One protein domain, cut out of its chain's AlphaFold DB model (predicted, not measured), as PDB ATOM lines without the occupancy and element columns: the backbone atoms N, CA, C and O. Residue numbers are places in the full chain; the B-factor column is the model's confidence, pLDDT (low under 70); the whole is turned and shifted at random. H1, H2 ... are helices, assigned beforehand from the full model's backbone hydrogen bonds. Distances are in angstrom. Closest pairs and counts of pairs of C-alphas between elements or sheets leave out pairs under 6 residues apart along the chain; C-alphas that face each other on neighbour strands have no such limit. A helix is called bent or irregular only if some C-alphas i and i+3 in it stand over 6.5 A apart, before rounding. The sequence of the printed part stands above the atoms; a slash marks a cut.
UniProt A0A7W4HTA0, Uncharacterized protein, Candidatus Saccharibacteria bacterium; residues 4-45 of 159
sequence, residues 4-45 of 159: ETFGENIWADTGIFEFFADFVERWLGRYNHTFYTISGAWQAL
ATOM      1  N   GLU A   4     -37.647 -46.997  -5.573       85.56
ATOM      2  CA  GLU A   4     -36.818 -47.480  -6.675       85.56
ATOM      3  C   GLU A   4     -36.613 -46.403  -7.756       85.56
ATOM      4  O   GLU A   4     -35.707 -46.493  -8.583       85.56
ATOM      5  N   THR A   5     -37.399 -45.316  -7.738       86.56
ATOM      6  CA  THR A   5     -37.157 -44.142  -8.594       86.56
ATOM      7  C   THR A   5     -35.727 -43.623  -8.439       86.56
ATOM      8  O   THR A   5     -35.101 -43.244  -9.428       86.56
ATOM      9  N   PHE A   6     -35.193 -43.621  -7.216       88.12
ATOM     10  CA  PHE A   6     -33.891 -43.046  -6.899       88.12
ATOM     11  C   PHE A   6     -32.827 -44.131  -6.739       88.12
ATOM     12  O   PHE A   6     -32.816 -44.866  -5.757       88.12
ATOM     13  N   GLY A   7     -31.884 -44.193  -7.677       85.19
ATOM     14  CA  GLY A   7     -30.749 -45.115  -7.643       85.19
ATOM     15  C   GLY A   7     -30.939 -46.396  -8.452       85.19
ATOM     16  O   GLY A   7     -29.932 -46.994  -8.821       85.19
ATOM     17  N   GLU A   8     -32.177 -46.774  -8.793       86.12
ATOM     18  CA  GLU A   8     -32.476 -47.963  -9.606       86.12
ATOM     19  C   GLU A   8     -33.085 -47.596 -10.966       86.12
ATOM     20  O   GLU A   8     -32.460 -47.831 -12.000       86.12
ATOM     21  N   ASN A   9     -34.242 -46.927 -10.988       86.44
ATOM     22  CA  ASN A   9     -34.854 -46.450 -12.233       86.44
ATOM     23  C   ASN A   9     -34.122 -45.221 -12.793       86.44
ATOM     24  O   ASN A   9     -33.951 -45.084 -14.004       86.44
ATOM     25  N   ILE A  10     -33.668 -44.328 -11.908       90.00
ATOM     26  CA  ILE A  10     -32.802 -43.196 -12.242       90.00
ATOM     27  C   ILE A  10     -31.475 -43.398 -11.521       90.00
ATOM     28  O   ILE A  10     -31.390 -43.287 -10.298       90.00
ATOM     29  N   TRP A  11     -30.432 -43.715 -12.285       92.25
ATOM     30  CA  TRP A  11     -29.137 -44.108 -11.733       92.25
ATOM     31  C   TRP A  11     -28.436 -42.944 -11.035       92.25
ATOM     32  O   TRP A  11     -28.566 -41.791 -11.453       92.25
ATOM     33  N   ALA A  12     -27.636 -43.256 -10.014       93.31
ATOM     34  CA  ALA A  12     -26.897 -42.264  -9.230       93.31
ATOM     35  C   ALA A  12     -26.067 -41.308 -10.107       93.31
ATOM     36  O   ALA A  12     -26.135 -40.097  -9.922       93.31
ATOM     37  N   ASP A  13     -25.382 -41.838 -11.127       95.00
ATOM     38  CA  ASP A  13     -24.493 -41.082 -12.025       95.00
ATOM     39  C   ASP A  13     -25.205 -40.000 -12.856       95.00
ATOM     40  O   ASP A  13     -24.558 -39.132 -13.440       95.00
ATOM     41  N   THR A  14     -26.541 -40.020 -12.909       95.69
ATOM     42  CA  THR A  14     -27.330 -38.933 -13.513       95.69
ATOM     43  C   THR A  14     -27.331 -37.657 -12.664       95.69
ATOM     44  O   THR A  14     -27.774 -36.611 -13.138       95.69
ATOM     45  N   GLY A  15     -26.840 -37.729 -11.422       95.25
ATOM     46  CA  GLY A  15     -26.849 -36.632 -10.459       95.25
ATOM     47  C   GLY A  15     -28.174 -36.489  -9.707       95.25
ATOM     48  O   GLY A  15     -28.465 -35.422  -9.168       95.25
ATOM     49  N   ILE A  16     -29.033 -37.517  -9.717       94.69
ATOM     50  CA  ILE A  16     -30.383 -37.433  -9.140       94.69
ATOM     51  C   ILE A  16     -30.364 -37.169  -7.628       94.69
ATOM     52  O   ILE A  16     -31.218 -36.441  -7.117       94.69
ATOM     53  N   PHE A  17     -29.374 -37.710  -6.916       94.75
ATOM     54  CA  PHE A  17     -29.233 -37.507  -5.476       94.75
ATOM     55  C   PHE A  17     -28.769 -36.087  -5.158       94.75
ATOM     56  O   PHE A  17     -29.349 -35.441  -4.286       94.75
ATOM     57  N   GLU A  18     -27.787 -35.573  -5.897       96.00
ATOM     58  CA  GLU A  18     -27.309 -34.195  -5.800       96.00
ATOM     59  C   GLU A  18     -28.433 -33.215  -6.124       96.00
ATOM     60  O   GLU A  18     -28.667 -32.274  -5.372       96.00
ATOM     61  N   PHE A  19     -29.190 -33.476  -7.193       94.62
ATOM     62  CA  PHE A  19     -30.356 -32.678  -7.550       94.62
ATOM     63  C   PHE A  19     -31.372 -32.608  -6.405       94.62
ATOM     64  O   PHE A  19     -31.848 -31.521  -6.075       94.62
ATOM     65  N   PHE A  20     -31.719 -33.746  -5.796       93.62
ATOM     66  CA  PHE A  20     -32.716 -33.775  -4.729       93.62
ATOM     67  C   PHE A  20     -32.198 -33.121  -3.440       93.62
ATOM     68  O   PHE A  20     -32.946 -32.394  -2.784       93.62
ATOM     69  N   ALA A  21     -30.920 -33.315  -3.106       95.06
ATOM     70  CA  ALA A  21     -30.272 -32.641  -1.983       95.06
ATOM     71  C   ALA A  21     -30.294 -31.113  -2.162       95.06
ATOM     72  O   ALA A  21     -30.799 -30.401  -1.290       95.06
ATOM     73  N   ASP A  22     -29.862 -30.622  -3.326       97.44
ATOM     74  CA  ASP A  22     -29.894 -29.202  -3.687       97.44
ATOM     75  C   ASP A  22     -31.322 -28.644  -3.675       97.44
ATOM     76  O   ASP A  22     -31.562 -27.520  -3.225       97.44
ATOM     77  N   PHE A  23     -32.292 -29.410  -4.185       95.94
ATOM     78  CA  PHE A  23     -33.700 -29.024  -4.183       95.94
ATOM     79  C   PHE A  23     -34.221 -28.830  -2.758       95.94
ATOM     80  O   PHE A  23     -34.802 -27.782  -2.462       95.94
ATOM     81  N   VAL A  24     -33.993 -29.804  -1.873       96.31
ATOM     82  CA  VAL A  24     -34.428 -29.744  -0.472       96.31
ATOM     83  C   VAL A  24     -33.762 -28.574   0.249       96.31
ATOM     84  O   VAL A  24     -34.456 -27.809   0.924       96.31
ATOM     85  N   GLU A  25     -32.454 -28.375   0.068       97.25
ATOM     86  CA  GLU A  25     -31.725 -27.252   0.664       97.25
ATOM     87  C   GLU A  25     -32.307 -25.906   0.213       97.25
ATOM     88  O   GLU A  25     -32.668 -25.060   1.034       97.25
ATOM     89  N   ARG A  26     -32.465 -25.711  -1.100       97.38
ATOM     90  CA  ARG A  26     -32.992 -24.460  -1.664       97.38
ATOM     91  C   ARG A  26     -34.448 -24.216  -1.281       97.38
ATOM     92  O   ARG A  26     -34.836 -23.057  -1.131       97.38
ATOM     93  N   TRP A  27     -35.253 -25.272  -1.161       97.19
ATOM     94  CA  TRP A  27     -36.635 -25.181  -0.699       97.19
ATOM     95  C   TRP A  27     -36.683 -24.676   0.740       97.19
ATOM     96  O   TRP A  27     -37.342 -23.674   1.003       97.19
ATOM     97  N   LEU A  28     -35.934 -25.311   1.644       97.25
ATOM     98  CA  LEU A  28     -35.912 -24.966   3.068       97.25
ATOM     99  C   LEU A  28     -35.180 -23.651   3.372       97.25
ATOM    100  O   LEU A  28     -35.448 -23.021   4.390       97.25
ATOM    101  N   GLY A  29     -34.293 -23.195   2.484       96.19
ATOM    102  CA  GLY A  29     -33.610 -21.904   2.608       96.19
ATOM    103  C   GLY A  29     -34.512 -20.680   2.396       96.19
ATOM    104  O   GLY A  29     -34.063 -19.547   2.585       96.19
ATOM    105  N   ARG A  30     -35.775 -20.867   1.991       96.19
ATOM    106  CA  ARG A  30     -36.745 -19.781   1.790       96.19
ATOM    107  C   ARG A  30     -37.635 -19.591   3.015       96.19
ATOM    108  O   ARG A  30     -38.023 -20.541   3.687       96.19
ATOM    109  N   TYR A  31     -38.003 -18.339   3.280       94.31
ATOM    110  CA  TYR A  31     -38.923 -18.012   4.366       94.31
ATOM    111  C   TYR A  31     -40.282 -18.697   4.161       94.31
ATOM    112  O   TYR A  31     -40.848 -18.622   3.073       94.31
ATOM    113  N   ASN A  32     -40.812 -19.308   5.225       91.50
ATOM    114  CA  ASN A  32     -42.109 -19.998   5.254       91.50
ATOM    115  C   ASN A  32     -42.221 -21.237   4.341       91.50
ATOM    116  O   ASN A  32     -43.318 -21.626   3.946       91.50
ATOM    117  N   HIS A  33     -41.096 -21.860   3.997       95.69
ATOM    118  CA  HIS A  33     -41.066 -23.154   3.324       95.69
ATOM    119  C   HIS A  33     -40.728 -24.252   4.334       95.69
ATOM    120  O   HIS A  33     -39.887 -24.069   5.211       95.69
ATOM    121  N   THR A  34     -41.387 -25.403   4.222       94.75
ATOM    122  CA  THR A  34     -41.149 -26.553   5.101       94.75
ATOM    123  C   THR A  34     -41.571 -27.849   4.411       94.75
ATOM    124  O   THR A  34     -42.182 -27.818   3.341       94.75
ATOM    125  N   PHE A  35     -41.244 -28.981   5.024       95.62
ATOM    126  CA  PHE A  35     -41.826 -30.280   4.715       95.62
ATOM    127  C   PHE A  35     -42.556 -30.788   5.951       95.62
ATOM    128  O   PHE A  35     -42.072 -30.647   7.074       95.62
ATOM    129  N   TYR A  36     -43.700 -31.421   5.734       95.25
ATOM    130  CA  TYR A  36     -44.428 -32.104   6.786       95.25
ATOM    131  C   TYR A  36     -44.417 -33.602   6.526       95.25
ATOM    132  O   TYR A  36     -44.607 -34.056   5.398       95.25
ATOM    133  N   THR A  37     -44.264 -34.378   7.595       96.25
ATOM    134  CA  THR A  37     -44.844 -35.721   7.608       96.25
ATOM    135  C   THR A  37     -46.368 -35.590   7.607       96.25
ATOM    136  O   THR A  37     -46.895 -34.556   8.020       96.25
ATOM    137  N   ILE A  38     -47.099 -36.633   7.204       94.81
ATOM    138  CA  ILE A  38     -48.573 -36.600   7.221       94.81
ATOM    139  C   ILE A  38     -49.104 -36.222   8.615       94.81
ATOM    140  O   ILE A  38     -49.912 -35.304   8.742       94.81
ATOM    141  N   SER A  39     -48.576 -36.841   9.675       96.25
ATOM    142  CA  SER A  39     -48.952 -36.506  11.056       96.25
ATOM    143  C   SER A  39     -48.558 -35.080  11.453       96.25
ATOM    144  O   SER A  39     -49.291 -34.432  12.193       96.25
ATOM    145  N   GLY A  40     -47.424 -34.576  10.956       96.81
ATOM    146  CA  GLY A  40     -46.995 -33.199  11.194       96.81
ATOM    147  C   GLY A  40     -47.924 -32.178  10.538       96.81
ATOM    148  O   GLY A  40     -48.262 -31.180  11.166       96.81
ATOM    149  N   ALA A  41     -48.385 -32.447   9.312       94.69
ATOM    150  CA  ALA A  41     -49.350 -31.595   8.618       94.69
ATOM    151  C   ALA A  41     -50.687 -31.561   9.369       94.69
ATOM    152  O   ALA A  41     -51.218 -30.485   9.615       94.69
ATOM    153  N   TRP A  42     -51.181 -32.727   9.799       94.00
ATOM    154  CA  TRP A  42     -52.418 -32.842  10.576       94.00
ATOM    155  C   TRP A  42     -52.375 -32.075  11.909       94.00
ATOM    156  O   TRP A  42     -53.386 -31.530  12.336       94.00
ATOM    157  N   GLN A  43     -51.214 -32.007  12.567       95.94
ATOM    158  CA  GLN A  43     -51.053 -31.257  13.819       95.94
ATOM    159  C   GLN A  43     -50.889 -29.749  13.606       95.94
ATOM    160  O   GLN A  43     -51.253 -28.966  14.481       95.94
ATOM    161  N   ALA A  44     -50.281 -29.344  12.490       94.81
ATOM    162  CA  ALA A  44     -49.901 -27.957  12.242       94.81
ATOM    163  C   ALA A  44     -50.957 -27.149  11.475       94.81
ATOM    164  O   ALA A  44     -50.902 -25.920  11.500       94.81
ATOM    165  N   LEU A  45     -51.873 -27.814  10.765       94.00
ATOM    166  CA  LEU A  45     -52.826 -27.189   9.850       94.00
ATOM    167  C   LEU A  45     -54.265 -27.489  10.274       94.00
ATOM    168  O   LEU A  45     -54.583 -28.597  10.702       94.00
TER     169      LEU A  45
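This is residues 4 to 45 of the 159 residues of an uncharacterized protein of Candidatus Saccharibacteria bacterium (UniProt A0A7W4HTA0). Picture a flat, open U: H1 makes its base, the unnamed residues 4 to 15 make one arm, with a small hook at the tip where the printed part begins, and residues 29 to 37 make the other arm. H2 sits at the far end of that second arm, well away from H1 and pointing nearly the same way. The printed part has 42 residues with two named helices, H1 then H2, and no named strand; the class is all helix, though 20 of the 42 residues are in named elements, under half. It is only just extended, close to loose, with a radius of gyration of the C-alphas of 13.8 A, and spans 38 by 22 by 7 A.

Start at Glu 4 and go through residues 4 to 15, whose C-alphas lie 12 to 18 A from the mean of the C-alphas; of these, residues 8 to 14 stand free. Next comes H1, residues 16 to 28, and then a short link of 9 residues leads to H2, residues 38 to 44. H1 and H2 are apart, with no C-alpha of the one within 8 A of the other. In both helices every O i to N i+4 pair is within hydrogen-bond range. Look also at residues 28 to 33, and at residues 37 to 43, of which 38 to 43 belong to H2: both stretches stand free.

Find C-alpha 16 at (-30.383, -37.433, -9.140); from there H1 runs 18.3 A to C-alpha 28 at (-35.912, -24.966, 3.068). H2 begins at C-alpha 38 and ends at C-alpha 44, at (-49.901, -27.957, 12.242), 10.1 A from first to last C-alpha. Neither helix is bent.

The two C-alphas farthest apart are those of Asp 13 and Leu 45, 38.4 A. The C-alphas of Glu 4 and Leu 45, first and last printed, are 30.7 A apart. The printed part has no cut, and the link from H1 to H2 is short. In this predicted model the mean pLDDT of the printed part is 93.9, and no printed residue is under 70.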